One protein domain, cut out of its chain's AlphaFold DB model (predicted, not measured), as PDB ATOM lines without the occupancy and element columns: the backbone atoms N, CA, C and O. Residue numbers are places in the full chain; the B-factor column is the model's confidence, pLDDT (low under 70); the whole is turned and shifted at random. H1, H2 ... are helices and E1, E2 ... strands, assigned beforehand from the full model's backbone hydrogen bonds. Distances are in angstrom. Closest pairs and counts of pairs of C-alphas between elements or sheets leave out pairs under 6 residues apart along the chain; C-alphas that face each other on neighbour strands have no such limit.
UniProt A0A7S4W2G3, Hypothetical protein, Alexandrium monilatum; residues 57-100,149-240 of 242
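What this domain is: This is residues 57 to 100 and 149 to 240 of the 242 residues of the protein "Hypothetical protein" of Alexandrium monilatum (UniProt A0A7S4W2G3). A twisted sheet of five strands, curled like part of a barrel, wraps round the long helix H2, with the short helix H1 on its opposite face. H2 leads to H3, which turns off at a corner, and residues 227 to 240 stick out free. The 136 printed residues include E1 E2 E3 E4 E5 H1 H2 H3 in chain order; the sheet has the order E1 E2 E3 E4 E5, all antiparallel, and the class is mixed. The whole is loose, with a radius of gyration of the C-alphas of 18.9 A, and flat, spanning 57 by 42 by 19 A.

Where its parts are: E1, residues 57 to 59, begins at C-alpha 57 (149.127, 214.206, 152.397). E2 is residues 62 to 71, 27.3 A. E3, residues 83 to 98, 37.4 A, bends by 78 degrees at residue 87; E4, residues 149 to 164, 39.7 A, bends by 75 degrees at residue 156. E5 is residues 169 to 177, H1 180 to 187, H2 190 to 221, 46.3 A, and H3 225 to 238, ending at C-alpha 238 (116.568, 210.622, 170.013).

How they stand to each other: E1, E2 and E3 form a meander, each strand the antiparallel neighbour of the one before. N 57 and O 63, 3.0 A, join E1 to E2 within hydrogen-bond range, as do N 66 and O 93, 2.8 A, for E2 and E3, N 92 and O 155, 2.9 A, for E3 and E4, and N 160 and O 173, 2.9 A, for E4 and E5. The sheet curls round H2; the closest C-alphas of E5 and H2 are those of Thr 172 and Glu 198, 5.3 A. H1 is on the opposite face, at a height over the sheet of 8.4 A, over E3 and E4. H1 and H2 only just touch, with 3 pairs of C-alphas within 8 A, only at the corner, closest at Val 184 and Val 190, 6.1 A. H2 and H3 only just touch, also with 3 pairs, closest at the C-alphas of Lys 214 and Val 225, 6.6 A, about perpendicular at 89 degrees. Every O i to N i+4 pair is within hydrogen-bond range in H2 and H3, and 3 of 4 in H1.

The domain as a whole: The C-alphas of Asp 179 and Leu 239, the two farthest apart, are 60.9 A apart. Residues 101 to 148 are not printed, and C-alphas 100 and 149 are 7.7 A apart across the cut. The link E2 to E3 is long. Residues 77 and 223 are under pLDDT 70.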
ATOM      1  N   VAL A  57     148.692 213.804 151.047       95.62
ATOM      2  CA  VAL A  57     149.127 214.206 152.397       95.62
ATOM      3  C   VAL A  57     148.995 215.701 152.649       95.62
ATOM      4  O   VAL A  57     148.924 216.124 153.812       95.62
ATOM      5  N   HIS A  58     148.961 216.485 151.570       92.69
ATOM      6  CA  HIS A  58     148.904 217.938 151.578       92.69
ATOM      7  C   HIS A  58     148.175 218.454 150.329       92.69
ATOM      8  O   HIS A  58     148.306 217.853 149.268       92.69
ATOM      9  N   GLU A  59     147.412 219.542 150.459       88.69
ATOM     10  CA  GLU A  59     146.582 220.079 149.364       88.69
ATOM     11  C   GLU A  59     147.264 221.207 148.571       88.69
ATOM     12  O   GLU A  59     146.994 221.389 147.392       88.69
ATOM     13  N   LYS A  60     148.115 222.030 149.197       85.75
ATOM     14  CA  LYS A  60     148.651 223.262 148.577       85.75
ATOM     15  C   LYS A  60     150.099 223.547 149.012       85.75
ATOM     16  O   LYS A  60     150.274 224.240 150.016       85.75
ATOM     17  N   PRO A  61     151.135 223.052 148.308       88.94
ATOM     18  CA  PRO A  61     151.060 222.287 147.059       88.94
ATOM     19  C   PRO A  61     150.421 220.913 147.275       88.94
ATOM     20  O   PRO A  61     150.481 220.376 148.387       88.94
ATOM     21  N   ASP A  62     149.801 220.385 146.224       93.19
ATOM     22  CA  ASP A  62     149.220 219.047 146.214       93.19
ATOM     23  C   ASP A  62     150.383 218.048 146.268       93.19
ATOM     24  O   ASP A  62     151.210 217.992 145.358       93.19
ATOM     25  N   VAL A  63     150.486 217.293 147.360       95.88
ATOM     26  CA  VAL A  63     151.513 216.257 147.526       95.88
ATOM     27  C   VAL A  63     150.814 214.917 147.609       95.88
ATOM     28  O   VAL A  63     150.102 214.631 148.579       95.88
ATOM     29  N   ASP A  64     151.047 214.089 146.602       97.50
ATOM     30  CA  ASP A  64     150.563 212.724 146.553       97.50
ATOM     31  C   ASP A  64     151.736 211.758 146.785       97.50
ATOM     32  O   ASP A  64     152.781 211.841 146.140       97.50
ATOM     33  N   ILE A  65     151.557 210.812 147.704       97.94
ATOM     34  CA  ILE A  65     152.520 209.750 147.996       97.94
ATOM     35  C   ILE A  65     151.953 208.433 147.481       97.94
ATOM     36  O   ILE A  65     150.853 208.037 147.868       97.94
ATOM     37  N   THR A  66     152.714 207.745 146.635       98.12
ATOM     38  CA  THR A  66     152.383 206.413 146.127       98.12
ATOM     39  C   THR A  66     153.414 205.405 146.617       98.12
ATOM     40  O   THR A  66     154.606 205.532 146.337       98.12
ATOM     41  N   ILE A  67     152.964 204.375 147.327       97.88
ATOM     42  CA  ILE A  67     153.825 203.275 147.768       97.88
ATOM     43  C   ILE A  67     153.910 202.269 146.620       97.88
ATOM     44  O   ILE A  67     152.921 201.622 146.293       97.88
ATOM     45  N   GLN A  68     155.067 202.129 145.980       97.75
ATOM     46  CA  GLN A  68     155.210 201.234 144.829       97.75
ATOM     47  C   GLN A  68     155.478 199.789 145.241       97.75
ATOM     48  O   GLN A  68     154.874 198.870 144.694       97.75
ATOM     49  N   LYS A  69     156.403 199.591 146.180       97.38
ATOM     50  CA  LYS A  69     156.873 198.264 146.589       97.38
ATOM     51  C   LYS A  69     157.224 198.267 148.068       97.38
ATOM     52  O   LYS A  69     157.789 199.250 148.546       97.38
ATOM     53  N   VAL A  70     156.933 197.179 148.776       96.75
ATOM     54  CA  VAL A  70     157.329 196.986 150.175       96.75
ATOM     55  C   VAL A  70     158.010 195.629 150.314       96.75
ATOM     56  O   VAL A  70     157.429 194.596 150.007       96.75
ATOM     57  N   GLU A  71     159.248 195.613 150.788       95.00
ATOM     58  CA  GLU A  71     160.024 194.405 151.044       95.00
ATOM     59  C   GLU A  71     160.162 194.189 152.553       95.00
ATOM     60  O   GLU A  71     160.681 195.034 153.291       95.00
ATOM     61  N   PHE A  72     159.682 193.035 153.010       90.56
ATOM     62  CA  PHE A  72     159.789 192.597 154.397       90.56
ATOM     63  C   PHE A  72     161.077 191.796 154.580       90.56
ATOM     64  O   PHE A  72     161.449 191.015 153.706       90.56
ATOM     65  N   GLN A  73     161.738 191.968 155.722       86.38
ATOM     66  CA  GLN A  73     162.852 191.103 156.103       86.38
ATOM     67  C   GLN A  73     162.332 189.739 156.578       86.38
ATOM     68  O   GLN A  73     161.319 189.647 157.277       86.38
ATOM     69  N   ASP A  74     163.015 188.664 156.197       78.31
ATOM     70  CA  ASP A  74     162.643 187.324 156.644       78.31
ATOM     71  C   ASP A  74     162.791 187.184 158.166       78.31
ATOM     72  O   ASP A  74     163.715 187.717 158.777       78.31
ATOM     73  N   GLY A  75     161.877 186.430 158.782       72.06
ATOM     74  CA  GLY A  75     161.957 186.074 160.204       72.06
ATOM     75  C   GLY A  75     161.253 187.025 161.176       72.06
ATOM     76  O   GLY A  75     161.385 186.844 162.383       72.06
ATOM     77  N   MET A  76     160.477 188.000 160.696       74.12
ATOM     78  CA  MET A  76     159.674 188.853 161.577       74.12
ATOM     79  C   MET A  76     158.405 188.126 162.047       74.12
ATOM     80  O   MET A  76     157.556 187.747 161.237       74.12
ATOM     81  N   GLU A  77     158.266 187.943 163.361       69.50
ATOM     82  CA  GLU A  77     157.031 187.467 163.988       69.50
ATOM     83  C   GLU A  77     156.137 188.667 164.325       69.50
ATOM     84  O   GLU A  77     156.588 189.646 164.920       69.50
ATOM     85  N   VAL A  78     154.876 188.623 163.888       75.44
ATOM     86  CA  VAL A  78     154.001 189.801 163.876       75.44
ATOM     87  C   VAL A  78     152.642 189.421 164.434       75.44
ATOM     88  O   VAL A  78     151.888 188.676 163.808       75.44
ATOM     89  N   ASP A  79     152.330 189.955 165.610       76.00
ATOM     90  CA  ASP A  79     150.969 189.986 166.132       76.00
ATOM     91  C   ASP A  79     150.248 191.200 165.547       76.00
ATOM     92  O   ASP A  79     150.602 192.331 165.851       76.00
ATOM     93  N   ILE A  80     149.216 190.963 164.735       70.31
ATOM     94  CA  ILE A  80     148.452 191.969 163.976       70.31
ATOM     95  C   ILE A  80     148.021 193.175 164.827       70.31
ATOM     96  O   ILE A  80     147.924 194.286 164.310       70.31
ATOM     97  N   PHE A  81     147.755 192.974 166.120       76.50
ATOM     98  CA  PHE A  81     147.224 194.020 166.993       76.50
ATOM     99  C   PHE A  81     148.290 194.745 167.816       76.50
ATOM    100  O   PHE A  81     148.037 195.855 168.292       76.50
ATOM    101  N   ASN A  82     149.465 194.143 167.988       84.06
ATOM    102  CA  ASN A  82     150.579 194.725 168.725       84.06
ATOM    103  C   ASN A  82     151.896 194.239 168.120       84.06
ATOM    104  O   ASN A  82     152.469 193.248 168.567       84.06
ATOM    105  N   PHE A  83     152.390 194.952 167.111       88.00
ATOM    106  CA  PHE A  83     153.640 194.596 166.456       88.00
ATOM    107  C   PHE A  83     154.570 195.785 166.293       88.00
ATOM    108  O   PHE A  83     154.153 196.939 166.250       88.00
ATOM    109  N   SER A  84     155.855 195.478 166.164       89.62
ATOM    110  CA  SER A  84     156.878 196.422 165.746       89.62
ATOM    111  C   SER A  84     157.631 195.794 164.585       89.62
ATOM    112  O   SER A  84     158.289 194.774 164.751       89.62
ATOM    113  N   LEU A  85     157.505 196.393 163.411       91.19
ATOM    114  CA  LEU A  85     158.293 196.093 162.230       91.19
ATOM    115  C   LEU A  85     159.380 197.152 162.117       91.19
ATOM    116  O   LEU A  85     159.096 198.339 162.241       91.19
ATOM    117  N   SER A  86     160.611 196.732 161.879       91.69
ATOM    118  CA  SER A  86     161.732 197.648 161.685       91.69
ATOM    119  C   SER A  86     162.516 197.274 160.440       91.69
ATOM    120  O   SER A  86     162.663 196.091 160.133       91.69
ATOM    121  N   GLY A  87     163.042 198.273 159.742       89.94
ATOM    122  CA  GLY A  87     163.882 198.090 158.567       89.94
ATOM    123  C   GLY A  87     163.133 197.552 157.348       89.94
ATOM    124  O   GLY A  87     163.731 196.832 156.544       89.94
ATOM    125  N   LEU A  88     161.840 197.864 157.208       93.38
ATOM    126  CA  LEU A  88     161.084 197.558 155.993       93.38
ATOM    127  C   LEU A  88     161.623 198.417 154.855       93.38
ATOM    128  O   LEU A  88     161.629 199.638 154.968       93.38
ATOM    129  N   LYS A  89     162.047 197.810 153.749       95.75
ATOM    130  CA  LYS A  89     162.469 198.588 152.581       95.75
ATOM    131  C   LYS A  89     161.240 198.900 151.748       95.75
ATOM    132  O   LYS A  89     160.549 197.988 151.308       95.75
ATOM    133  N   CYS A  90     160.951 200.168 151.524       96.88
ATOM    134  CA  CYS A  90     159.861 200.592 150.665       96.88
ATOM    135  C   CYS A  90     160.379 201.455 149.518       96.88
ATOM    136  O   CYS A  90     161.247 202.303 149.703       96.88
ATOM    137  N   ARG A  91     159.823 201.243 148.325       97.38
ATOM    138  CA  ARG A  91     159.994 202.148 147.190       97.38
ATOM    139  C   ARG A  91     158.789 203.064 147.122       97.38
ATOM    140  O   ARG A  91     157.653 202.591 147.033       97.38
ATOM    141  N   VAL A  92     159.037 204.364 147.166       97.81
ATOM    142  CA  VAL A  92     158.003 205.393 147.234       97.81
ATOM    143  C   VAL A  92     158.160 206.333 146.048       97.81
ATOM    144  O   VAL A  92     159.266 206.758 145.726       97.81
ATOM    145  N   ARG A  93     157.041 206.672 145.406       97.75
ATOM    146  CA  ARG A  93     156.947 207.777 144.452       97.75
ATOM    147  C   ARG A  93     156.236 208.939 145.128       97.75
ATOM    148  O   ARG A  93     155.129 208.771 145.637       97.75
ATOM    149  N   MET A  94     156.865 210.103 145.118       97.31
ATOM    150  CA  MET A  94     156.276 211.354 145.572       97.31
ATOM    151  C   MET A  94     156.009 212.236 144.358       97.31
ATOM    152  O   MET A  94     156.936 212.588 143.632       97.31
ATOM    153  N   ASP A  95     154.744 212.593 144.162       96.56
ATOM    154  CA  ASP A  95     154.297 213.509 143.122       96.56
ATOM    155  C   ASP A  95     153.905 214.831 143.782       96.56
ATOM    156  O   ASP A  95     152.999 214.885 144.617       96.56
ATOM    157  N   VAL A  96     154.608 215.900 143.423       94.50
ATOM    158  CA  VAL A  96     154.351 217.245 143.933       94.50
ATOM    159  C   VAL A  96     153.800 218.097 142.803       94.50
ATOM    160  O   VAL A  96     154.468 218.316 141.792       94.50
ATOM    161  N   VAL A  97     152.581 218.585 142.988       94.00
ATOM    162  CA  VAL A  97     151.848 219.397 142.022       94.00
ATOM    163  C   VAL A  97     151.701 220.805 142.586       94.00
ATOM    164  O   VAL A  97     151.073 221.028 143.624       94.00
ATOM    165  N   GLY A  98     152.309 221.776 141.913       89.62
ATOM    166  CA  GLY A  98     152.252 223.168 142.339       89.62
ATOM    167  C   GLY A  98     153.082 224.094 141.464       89.62
ATOM    168  O   GLY A  98     153.805 223.663 140.568       89.62
ATOM    169  N   THR A  99     152.983 225.392 141.733       86.00
ATOM    170  CA  THR A  99     153.849 226.377 141.077       86.00
ATOM    171  C   THR A  99     155.213 226.433 141.761       86.00
ATOM    172  O   THR A  99     155.332 226.186 142.965       86.00
ATOM    173  N   ALA A 100     156.259 226.835 141.033       78.12
ATOM    174  CA  ALA A 100     157.593 227.025 141.615       78.12
ATOM    175  C   ALA A 100     157.577 227.963 142.842       78.12
ATOM    176  O   ALA A 100     158.285 227.726 143.821       78.12
ATOM    177  N   GLU A 149     153.270 222.801 137.530       86.50
ATOM    178  CA  GLU A 149     154.217 221.744 137.179       86.50
ATOM    179  C   GLU A 149     154.002 220.535 138.098       86.50
ATOM    180  O   GLU A 149     153.709 220.681 139.287       86.50
ATOM    181  N   VAL A 150     154.154 219.331 137.542       92.50
ATOM    182  CA  VAL A 150     154.171 218.077 138.306       92.50
ATOM    183  C   VAL A 150     155.624 217.630 138.391       92.50
ATOM    184  O   VAL A 150     156.250 217.348 137.369       92.50
ATOM    185  N   LYS A 151     156.167 217.569 139.605       93.56
ATOM    186  CA  LYS A 151     157.499 217.021 139.868       93.56
ATOM    187  C   LYS A 151     157.348 215.679 140.562       93.56
ATOM    188  O   LYS A 151     156.867 215.619 141.692       93.56
ATOM    189  N   SER A 152     157.762 214.626 139.874       95.69
ATOM    190  CA  SER A 152     157.745 213.257 140.383       95.69
ATOM    191  C   SER A 152     159.155 212.834 140.762       95.69
ATOM    192  O   SER A 152     160.080 212.997 139.967       95.69
ATOM    193  N   VAL A 153     159.318 212.271 141.955       96.44
ATOM    194  CA  VAL A 153     160.577 211.669 142.409       96.44
ATOM    195  C   VAL A 153     160.303 210.287 142.984       96.44
ATOM    196  O   VAL A 153     159.327 210.084 143.709       96.44
ATOM    197  N   GLU A 154     161.153 209.329 142.641       97.06
ATOM    198  CA  GLU A 154     161.116 207.975 143.185       97.06
ATOM    199  C   GLU A 154     162.336 207.752 144.061       97.06
ATOM    200  O   GLU A 154     163.452 208.092 143.677       97.06
ATOM    201  N   PHE A 155     162.130 207.180 145.239       97.31
ATOM    202  CA  PHE A 155     163.218 206.893 146.160       97.31
ATOM    203  C   PHE A 155     162.931 205.658 147.001       97.31
ATOM    204  O   PHE A 155     161.780 205.289 147.251       97.31
ATOM    205  N   ASP A 156     164.012 205.030 147.448       96.94
ATOM    206  CA  ASP A 156     163.962 203.931 148.395       96.94
ATOM    207  C   ASP A 156     164.066 204.496 149.823       96.94
ATOM    208  O   ASP A 156     164.854 205.401 150.115       96.94
ATOM    209  N   ALA A 157     163.241 203.983 150.729       97.00
ATOM    210  CA  ALA A 157     163.207 204.388 152.123       97.00
ATOM    211  C   ALA A 157     163.132 203.164 153.043       97.00
ATOM    212  O   ALA A 157     162.552 202.136 152.704       97.00
ATOM    213  N   ASN A 158     163.730 203.281 154.222       96.38
ATOM    214  CA  ASN A 158     163.548 202.340 155.313       96.38
ATOM    215  C   ASN A 158     162.398 202.833 156.190       96.38
ATOM    216  O   ASN A 158     162.398 203.986 156.625       96.38
ATOM    217  N   LEU A 159     161.437 201.961 156.444       96.19
ATOM    218  CA  LEU A 159     160.265 202.208 157.264       96.19
ATOM    219  C   LEU A 159     160.336 201.348 158.526       96.19
ATOM    220  O   LEU A 159     160.429 200.120 158.458       96.19
ATOM    221  N   ASP A 160     160.188 202.008 159.666       95.50
ATOM    222  CA  ASP A 160     159.876 201.375 160.938       95.50
ATOM    223  C   ASP A 160     158.409 201.660 161.272       95.50
ATOM    224  O   ASP A 160     157.942 202.801 161.214       95.50
ATOM    225  N   LEU A 161     157.664 200.612 161.602       94.62
ATOM    226  CA  LEU A 161     156.236 200.652 161.869       94.62
ATOM    227  C   LEU A 161     155.942 199.959 163.197       94.62
ATOM    228  O   LEU A 161     156.101 198.752 163.332       94.62
ATOM    229  N   GLY A 162     155.456 200.718 164.167       93.81
ATOM    230  CA  GLY A 162     154.939 200.208 165.429       93.81
ATOM    231  C   GLY A 162     153.428 200.362 165.486       93.81
ATOM    232  O   GLY A 162     152.900 201.440 165.234       93.81
ATOM    233  N   VAL A 163     152.731 199.297 165.846       92.75
ATOM    234  CA  VAL A 163     151.296 199.284 166.111       92.75
ATOM    235  C   VAL A 163     151.103 198.846 167.550       92.75
ATOM    236  O   VAL A 163     151.610 197.807 167.969       92.75
ATOM    237  N   ARG A 164     150.370 199.647 168.316       91.25
ATOM    238  CA  ARG A 164     150.031 199.378 169.713       91.25
ATOM    239  C   ARG A 164     148.537 199.558 169.931       91.25
ATOM    240  O   ARG A 164     147.851 200.206 169.138       91.25
ATOM    241  N   LYS A 165     148.043 198.986 171.033       87.50
ATOM    242  CA  LYS A 165     146.641 199.103 171.467       87.50
ATOM    243  C   LYS A 165     145.664 198.703 170.355       87.50
ATOM    244  O   LYS A 165     144.722 199.426 170.058       87.50
ATOM    245  N   ALA A 166     145.922 197.568 169.704       81.38
ATOM    246  CA  ALA A 166     145.059 197.028 168.653       81.38
ATOM    247  C   ALA A 166     144.804 197.979 167.465       81.38
ATOM    248  O   ALA A 166     143.743 197.927 166.847       81.38
ATOM    249  N   GLY A 167     145.778 198.830 167.124       79.88
ATOM    250  CA  GLY A 167     145.678 199.747 165.983       79.88
ATOM    251  C   GLY A 167     145.308 201.183 166.332       79.88
ATOM    252  O   GLY A 167     145.287 202.028 165.437       79.88
ATOM    253  N   GLU A 168     145.045 201.495 167.603       83.94
ATOM    254  CA  GLU A 168     144.771 202.877 168.019       83.94
ATOM    255  C   GLU A 168     146.011 203.769 167.892       83.94
ATOM    256  O   GLU A 168     145.914 204.926 167.470       83.94
ATOM    257  N   GLU A 169     147.178 203.216 168.225       90.69
ATOM    258  CA  GLU A 169     148.460 203.909 168.187       90.69
ATOM    259  C   GLU A 169     149.333 203.317 167.081       90.69
ATOM    260  O   GLU A 169     149.841 202.202 167.204       90.69
ATOM    261  N   VAL A 170     149.518 204.081 166.004       94.19
ATOM    262  CA  VAL A 170     150.430 203.742 164.908       94.19
ATOM    263  C   VAL A 170     151.596 204.725 164.940       94.19
ATOM    264  O   VAL A 170     151.404 205.929 164.774       94.19
ATOM    265  N   SER A 171     152.802 204.222 165.182       95.06
ATOM    266  CA  SER A 171     154.051 204.975 165.103       95.06
ATOM    267  C   SER A 171     154.788 204.603 163.824       95.06
ATOM    268  O   SER A 171     155.134 203.439 163.639       95.06
ATOM    269  N   THR A 172     155.049 205.581 162.968       96.44
ATOM    270  CA  THR A 172     155.843 205.423 161.749       96.44
ATOM    271  C   THR A 172     157.116 206.249 161.855       96.44
ATOM    272  O   THR A 172     157.077 207.390 162.311       96.44
ATOM    273  N   ALA A 173     158.241 205.673 161.443       96.69
ATOM    274  CA  ALA A 173     159.488 206.397 161.239       96.69
ATOM    275  C   ALA A 173     160.047 206.039 159.863       96.69
ATOM    276  O   ALA A 173     160.090 204.864 159.496       96.69
ATOM    277  N   VAL A 174     160.442 207.049 159.089       97.06
ATOM    278  CA  VAL A 174     160.946 206.860 157.725       97.06
ATOM    279  C   VAL A 174     162.343 207.452 157.596       97.06
ATOM    280  O   VAL A 174     162.583 208.614 157.917       97.06
ATOM    281  N   SER A 175     163.263 206.660 157.051       96.06
ATOM    282  CA  SER A 175     164.606 207.092 156.673       96.06
ATOM    283  C   SER A 175     164.804 206.900 155.175       96.06
ATOM    284  O   SER A 175     164.884 205.771 154.701       96.06
ATOM    285  N   ILE A 176     164.917 207.995 154.427       94.94
ATOM    286  CA  ILE A 176     165.214 207.964 152.985       94.94
ATOM    287  C   ILE A 176     166.665 207.495 152.788       94.94
ATOM    288  O   ILE A 176     167.552 207.911 153.535       94.94
ATOM    289  N   VAL A 177     166.902 206.598 151.827       93.25
ATOM    290  CA  VAL A 177     168.199 205.942 151.602       93.25
ATOM    291  C   VAL A 177     168.794 206.367 150.257       93.25
ATOM    292  O   VAL A 177     168.099 206.396 149.246       93.25
ATOM    293  N   GLY A 178     170.108 206.605 150.240       89.81
ATOM    294  CA  GLY A 178     170.901 206.709 149.012       89.81
ATOM    295  C   GLY A 178     170.894 208.084 148.343       89.81
ATOM    296  O   GLY A 178     170.618 209.104 148.971       89.81
ATOM    297  N   ASP A 179     171.220 208.085 147.051       86.19
ATOM    298  CA  ASP A 179     171.499 209.292 146.257       86.19
ATOM    299  C   ASP A 179     170.241 210.127 145.955       86.19
ATOM    300  O   ASP A 179     170.328 211.297 145.584       86.19
ATOM    301  N   ALA A 180     169.051 209.562 146.177       89.81
ATOM    302  CA  ALA A 180     167.788 210.263 145.971       89.81
ATOM    303  C   ALA A 180     167.554 211.407 146.975       89.81
ATOM    304  O   ALA A 180     166.654 212.222 146.772       89.81
ATOM    305  N   LEU A 181     168.360 211.509 148.041       92.00
ATOM    306  CA  LEU A 181     168.291 212.613 149.001       92.00
ATOM    307  C   LEU A 181     168.443 213.976 148.315       92.00
ATOM    308  O   LEU A 181     167.657 214.877 148.598       92.00
ATOM    309  N   ASP A 182     169.383 214.103 147.376       93.56
ATOM    310  CA  ASP A 182     169.646 215.367 146.678       93.56
ATOM    311  C   ASP A 182     168.527 215.731 145.694       93.56
ATOM    312  O   ASP A 182     168.241 216.907 145.471       93.56
ATOM    313  N   GLU A 183     167.884 214.738 145.077       93.06
ATOM    314  CA  GLU A 183     166.747 214.966 144.178       93.06
ATOM    315  C   GLU A 183     165.487 215.346 144.948       93.06
ATOM    316  O   GLU A 183     164.779 216.276 144.554       93.06
ATOM    317  N   VAL A 184     165.239 214.674 146.073       93.56
ATOM    318  CA  VAL A 184     164.131 214.995 146.968       93.56
ATOM    319  C   VAL A 184     164.305 216.408 147.525       93.56
ATOM    320  O   VAL A 184     163.373 217.200 147.402       93.56
ATOM    321  N   ASP A 185     165.491 216.765 148.038       92.19
ATOM    322  CA  ASP A 185     165.751 218.068 148.678       92.19
ATOM    323  C   ASP A 185     165.562 219.262 147.726       92.19
ATOM    324  O   ASP A 185     165.114 220.330 148.146       92.19
ATOM    325  N   LYS A 186     165.808 219.071 146.419       90.25
ATOM    326  CA  LYS A 186     165.532 220.081 145.376       90.25
ATOM    327  C   LYS A 186     164.045 220.403 145.223       90.25
ATOM    328  O   LYS A 186     163.709 221.473 144.711       90.25
ATOM    329  N   ILE A 187     163.160 219.476 145.588       90.12
ATOM    330  CA  ILE A 187     161.707 219.631 145.458       90.12
ATOM    331  C   ILE A 187     161.117 220.034 146.811       90.12
ATOM    332  O   ILE A 187     160.438 221.056 146.912       90.12
ATOM    333  N   ILE A 188     161.375 219.230 147.843       90.19
ATOM    334  CA  ILE A 188     160.905 219.411 149.218       90.19
ATOM    335  C   ILE A 188     162.031 218.969 150.163       90.19
ATOM    336  O   ILE A 188     162.575 217.884 149.972       90.19
ATOM    337  N   PRO A 189     162.326 219.718 151.244       91.50
ATOM    338  CA  PRO A 189     163.328 219.319 152.220       91.50
ATOM    339  C   PRO A 189     163.133 217.875 152.684       91.50
ATOM    340  O   PRO A 189     162.025 217.505 153.085       91.50
ATOM    341  N   VAL A 190     164.205 217.079 152.707       93.56
ATOM    342  CA  VAL A 190     164.154 215.632 153.026       93.56
ATOM    343  C   VAL A 190     163.366 215.347 154.309       93.56
ATOM    344  O   VAL A 190     162.579 214.407 154.378       93.56
ATOM    345  N   LYS A 191     163.516 216.198 155.332       91.81
ATOM    346  CA  LYS A 191     162.793 216.070 156.610       91.81
ATOM    347  C   LYS A 191     161.277 216.210 156.465       91.81
ATOM    348  O   LYS A 191     160.534 215.588 157.219       91.81
ATOM    349  N   THR A 192     160.819 217.063 155.557       91.12
ATOM    350  CA  THR A 192     159.395 217.273 155.292       91.12
ATOM    351  C   THR A 192     158.854 216.159 154.399       91.12
ATOM    352  O   THR A 192     157.788 215.627 154.698       91.12
ATOM    353  N   ALA A 193     159.627 215.718 153.401       94.38
ATOM    354  CA  ALA A 193     159.301 214.540 152.598       94.38
ATOM    355  C   ALA A 193     159.151 213.277 153.469       94.38
ATOM    356  O   ALA A 193     158.137 212.591 153.378       94.38
ATOM    357  N   ALA A 194     160.087 213.021 154.390       96.31
ATOM    358  CA  ALA A 194     160.006 211.898 155.327       96.31
ATOM    359  C   ALA A 194     158.718 211.940 156.167       96.31
ATOM    360  O   ALA A 194     157.996 210.951 156.214       96.31
ATOM    361  N   LYS A 195     158.357 213.100 156.733       95.25
ATOM    362  CA  LYS A 195     157.101 213.273 157.492       95.25
ATOM    363  C   LYS A 195     155.848 213.028 156.659       95.25
ATOM    364  O   LYS A 195     154.849 212.526 157.167       95.25
ATOM    365  N   TYR A 196     155.869 213.432 155.396       95.62
ATOM    366  CA  TYR A 196     154.775 213.179 154.468       95.62
ATOM    367  C   TYR A 196     154.619 211.690 154.186       95.62
ATOM    368  O   TYR A 196     153.506 211.178 154.273       95.62
ATOM    369  N   VAL A 197     155.720 210.979 153.958       96.69
ATOM    370  CA  VAL A 197     155.701 209.521 153.809       96.69
ATOM    371  C   VAL A 197     155.252 208.836 155.109       96.69
ATOM    372  O   VAL A 197     154.374 207.978 155.063       96.69
ATOM    373  N   GLU A 198     155.762 209.256 156.273       96.81
ATOM    374  CA  GLU A 198     155.353 208.751 157.597       96.81
ATOM    375  C   GLU A 198     153.850 208.884 157.817       96.81
ATOM    376  O   GLU A 198     153.204 207.927 158.248       96.81
ATOM    377  N   LYS A 199     153.292 210.060 157.503       95.94
ATOM    378  CA  LYS A 199     151.861 210.335 157.615       95.94
ATOM    379  C   LYS A 199     151.053 209.485 156.635       95.94
ATOM    380  O   LYS A 199     150.102 208.840 157.058       95.94
ATOM    381  N   ALA A 200     151.450 209.434 155.360       96.50
ATOM    382  CA  ALA A 200     150.759 208.650 154.333       96.50
ATOM    383  C   ALA A 200     150.648 207.171 154.726       96.50
ATOM    384  O   ALA A 200     149.570 206.580 154.671       96.50
ATOM    385  N   ILE A 201     151.774 206.590 155.144       96.06
ATOM    386  CA  ILE A 201     151.862 205.189 155.549       96.06
ATOM    387  C   ILE A 201     151.110 204.975 156.861       96.06
ATOM    388  O   ILE A 201     150.350 204.018 156.967       96.06
ATOM    389  N   GLY A 202     151.277 205.862 157.843       95.81
ATOM    390  CA  GLY A 202     150.613 205.760 159.142       95.81
ATOM    391  C   GLY A 202     149.091 205.778 159.017       95.81
ATOM    392  O   GLY A 202     148.422 204.896 159.561       95.81
ATOM    393  N   ASP A 203     148.551 206.717 158.238       95.56
ATOM    394  CA  ASP A 203     147.116 206.823 157.965       95.56
ATOM    395  C   ASP A 203     146.605 205.563 157.251       95.56
ATOM    396  O   ASP A 203     145.580 204.997 157.646       95.56
ATOM    397  N   LYS A 204     147.352 205.056 156.259       95.56
ATOM    398  CA  LYS A 204     146.941 203.861 155.514       95.56
ATOM    399  C   LYS A 204     146.998 202.586 156.351       95.56
ATOM    400  O   LYS A 204     146.069 201.784 156.308       95.56
ATOM    401  N   VAL A 205     148.048 202.401 157.150       94.50
ATOM    402  CA  VAL A 205     148.154 201.270 158.084       94.50
ATOM    403  C   VAL A 205     147.007 201.310 159.091       94.50
ATOM    404  O   VAL A 205     146.364 200.288 159.327       94.50
ATOM    405  N   LYS A 206     146.704 202.487 159.645       94.44
ATOM    406  CA  LYS A 206     145.592 202.661 160.583       94.44
ATOM    407  C   LYS A 206     144.250 202.286 159.955       94.44
ATOM    408  O   LYS A 206     143.459 201.585 160.586       94.44
ATOM    409  N   GLU A 207     144.003 202.710 158.719       93.88
ATOM    410  CA  GLU A 207     142.808 202.348 157.948       93.88
ATOM    411  C   GLU A 207     142.696 200.823 157.758       93.88
ATOM    412  O   GLU A 207     141.646 200.237 158.036       93.88
ATOM    413  N   ILE A 208     143.790 200.169 157.351       92.19
ATOM    414  CA  ILE A 208     143.846 198.717 157.118       92.19
ATOM    415  C   ILE A 208     143.550 197.948 158.408       92.19
ATOM    416  O   ILE A 208     142.683 197.076 158.421       92.19
ATOM    417  N   ILE A 209     144.223 198.297 159.507       90.75
ATOM    418  CA  ILE A 209     144.059 197.609 160.795       90.75
ATOM    419  C   ILE A 209     142.652 197.816 161.344       90.75
ATOM    420  O   ILE A 209     142.035 196.865 161.819       90.75
ATOM    421  N   THR A 210     142.108 199.029 161.225       90.12
ATOM    422  CA  THR A 210     140.726 199.315 161.633       90.12
ATOM    423  C   THR A 210     139.737 198.462 160.841       90.12
ATOM    424  O   THR A 210     138.804 197.903 161.416       90.12
ATOM    425  N   THR A 211     139.952 198.315 159.533       90.69
ATOM    426  CA  THR A 211     139.107 197.481 158.668       90.69
ATOM    427  C   THR A 211     139.190 196.009 159.068       90.69
ATOM    428  O   THR A 211     138.166 195.364 159.274       90.69
ATOM    429  N   TRP A 212     140.397 195.488 159.301       88.19
ATOM    430  CA  TRP A 212     140.579 194.107 159.753       88.19
ATOM    431  C   TRP A 212     139.967 193.843 161.127       88.19
ATOM    432  O   TRP A 212     139.383 192.781 161.344       88.19
ATOM    433  N   ALA A 213     140.075 194.797 162.054       86.12
ATOM    434  CA  ALA A 213     139.444 194.698 163.363       86.12
ATOM    435  C   ALA A 213     137.917 194.591 163.227       86.12
ATOM    436  O   ALA A 213     137.309 193.713 163.841       86.12
ATOM    437  N   LYS A 214     137.302 195.415 162.367       85.88
ATOM    438  CA  LYS A 214     135.864 195.340 162.067       85.88
ATOM    439  C   LYS A 214     135.466 193.988 161.473       85.88
ATOM    440  O   LYS A 214     134.505 193.382 161.948       85.88
ATOM    441  N   ASP A 215     136.231 193.470 160.515       85.31
ATOM    442  CA  ASP A 215     135.958 192.173 159.880       85.31
ATOM    443  C   ASP A 215     136.075 190.996 160.869       85.31
ATOM    444  O   ASP A 215     135.283 190.047 160.840       85.31
ATOM    445  N   GLN A 216     137.032 191.057 161.799       81.25
ATOM    446  CA  GLN A 216     137.175 190.066 162.871       81.25
ATOM    447  C   GLN A 216     135.986 190.089 163.837       81.25
ATOM    448  O   GLN A 216     135.484 189.033 164.218       81.25
ATOM    449  N   VAL A 217     135.497 191.272 164.214       78.62
ATOM    450  CA  VAL A 217     134.307 191.379 165.069       78.62
ATOM    451  C   VAL A 217     133.066 190.861 164.337       78.62
ATOM    452  O   VAL A 217     132.329 190.044 164.892       78.62
ATOM    453  N   LYS A 218     132.888 191.246 163.068       78.25
ATOM    454  CA  LYS A 218     131.759 190.813 162.234       78.25
ATOM    455  C   LYS A 218     131.714 189.297 162.060       78.25
ATOM    456  O   LYS A 218     130.658 188.694 162.219       78.25
ATOM    457  N   SER A 219     132.860 188.665 161.800       79.94
ATOM    458  CA  SER A 219     132.948 187.206 161.640       79.94
ATOM    459  C   SER A 219     132.716 186.420 162.934       79.94
ATOM    460  O   SER A 219     132.242 185.290 162.868       79.94
ATOM    461  N   ARG A 220     133.016 186.996 164.108       75.69
ATOM    462  CA  ARG A 220     132.831 186.318 165.404       75.69
ATOM    463  C   ARG A 220     131.438 186.485 165.995       75.69
ATOM    464  O   ARG A 220     130.925 185.542 166.586       75.69
ATOM    465  N   ILE A 221     130.862 187.680 165.893       75.19
ATOM    466  CA  ILE A 221     129.611 188.027 166.585       75.19
ATOM    467  C   ILE A 221     128.412 187.954 165.624       75.19
ATOM    468  O   ILE A 221     127.273 187.866 166.069       75.19
ATOM    469  N   GLY A 222     128.643 187.967 164.305       74.69
ATOM    470  CA  GLY A 222     127.572 188.055 163.306       74.69
ATOM    471  C   GLY A 222     126.862 189.413 163.298       74.69
ATOM    472  O   GLY A 222     125.834 189.562 162.646       74.69
ATOM    473  N   VAL A 223     127.403 190.395 164.023       68.62
ATOM    474  CA  VAL A 223     126.846 191.739 164.174       68.62
ATOM    475  C   VAL A 223     127.795 192.740 163.525       68.62
ATOM    476  O   VAL A 223     129.004 192.708 163.767       68.62
ATOM    477  N   ASP A 224     127.248 193.619 162.690       74.94
ATOM    478  CA  ASP A 224     128.001 194.685 162.041       74.94
ATOM    479  C   ASP A 224     128.240 195.842 163.032       74.94
ATOM    480  O   ASP A 224     127.309 196.413 163.614       74.94
ATOM    481  N   VAL A 225     129.514 196.155 163.288       76.50
ATOM    482  CA  VAL A 225     129.915 197.162 164.285       76.50
ATOM    483  C   VAL A 225     129.465 198.557 163.865       76.50
ATOM    484  O   VAL A 225     129.063 199.350 164.719       76.50
ATOM    485  N   ASP A 226     129.504 198.857 162.567       78.75
ATOM    486  CA  ASP A 226     129.093 200.164 162.061       78.75
ATOM    487  C   ASP A 226     127.575 200.331 162.175       78.75
ATOM    488  O   ASP A 226     127.108 201.389 162.598       78.75
ATOM    489  N   GLU A 227     126.810 199.266 161.923       78.81
ATOM    490  CA  GLU A 227     125.360 199.253 162.131       78.81
ATOM    491  C   GLU A 227     125.006 199.458 163.611       78.81
ATOM    492  O   GLU A 227     124.186 200.311 163.955       78.81
ATOM    493  N   THR A 228     125.704 198.764 164.511       78.62
ATOM    494  CA  THR A 228     125.488 198.893 165.961       78.62
ATOM    495  C   THR A 228     125.832 200.295 166.460       78.62
ATOM    496  O   THR A 228     125.088 200.886 167.247       78.62
ATOM    497  N   ARG A 229     126.941 200.872 165.980       85.12
ATOM    498  CA  ARG A 229     127.343 202.241 166.319       85.12
ATOM    499  C   ARG A 229     126.347 203.264 165.777       85.12
ATOM    500  O   ARG A 229     126.026 204.216 166.489       85.12
ATOM    501  N   ALA A 230     125.836 203.073 164.562       87.31
ATOM    502  CA  ALA A 230     124.812 203.934 163.981       87.31
ATOM    503  C   ALA A 230     123.500 203.868 164.781       87.31
ATOM    504  O   ALA A 230     122.934 204.912 165.103       87.31
ATOM    505  N   MET A 231     123.063 202.670 165.188       84.12
ATOM    506  CA  MET A 231     121.888 202.497 166.050       84.12
ATOM    507  C   MET A 231     122.069 203.179 167.408       84.12
ATOM    508  O   MET A 231     121.169 203.884 167.862       84.12
ATOM    509  N   ALA A 232     123.234 203.023 168.041       84.62
ATOM    510  CA  ALA A 232     123.532 203.652 169.326       84.62
ATOM    511  C   ALA A 232     123.586 205.185 169.224       84.62
ATOM    512  O   ALA A 232     123.009 205.879 170.062       84.62
ATOM    513  N   THR A 233     124.220 205.719 168.176       90.31
ATOM    514  CA  THR A 233     124.299 207.172 167.942       90.31
ATOM    515  C   THR A 233     122.909 207.748 167.662       90.31
ATOM    516  O   THR A 233     122.525 208.743 168.268       90.31
ATOM    517  N   GLY A 234     122.102 207.077 166.832       89.19
ATOM    518  CA  GLY A 234     120.716 207.476 166.576       89.19
ATOM    519  C   GLY A 234     119.818 207.379 167.815       89.19
ATOM    520  O   GLY A 234     118.912 208.193 167.985       89.19
ATOM    521  N   ALA A 235     120.066 206.419 168.711       86.38
ATOM    522  CA  ALA A 235     119.359 206.326 169.985       86.38
ATOM    523  C   ALA A 235     119.724 207.483 170.931       86.38
ATOM    524  O   ALA A 235     118.826 208.072 171.528       86.38
ATOM    525  N   LEU A 236     121.006 207.853 171.025       88.50
ATOM    526  CA  LEU A 236     121.467 209.006 171.811       88.50
ATOM    527  C   LEU A 236     120.875 210.325 171.300       88.50
ATOM    528  O   LEU A 236     120.349 211.105 172.094       88.50
ATOM    529  N   GLU A 237     120.853 210.532 169.978       91.75
ATOM    530  CA  GLU A 237     120.234 211.724 169.387       91.75
ATOM    531  C   GLU A 237     118.725 211.798 169.666       91.75
ATOM    532  O   GLU A 237     118.217 212.872 169.986       91.75
ATOM    533  N   ARG A 238     117.998 210.667 169.636       88.81
ATOM    534  CA  ARG A 238     116.568 210.622 170.013       88.81
ATOM    535  C   ARG A 238     116.320 210.950 171.482       88.81
ATOM    536  O   ARG A 238     115.241 211.428 171.818       88.81
ATOM    537  N   LEU A 239     117.297 210.688 172.345       90.75
ATOM    538  CA  LEU A 239     117.242 211.022 173.767       90.75
ATOM    539  C   LEU A 239     117.698 212.460 174.056       90.75
ATOM    540  O   LEU A 239     117.690 212.872 175.213       90.75
ATOM    541  N   GLY A 240     118.084 213.232 173.034       88.62
ATOM    542  CA  GLY A 240     118.582 214.598 173.201       88.62
ATOM    543  C   GLY A 240     119.942 214.672 173.900       88.62
ATOM    544  O   GLY A 240     120.312 215.734 174.395       88.62
TER     545      GLY A 240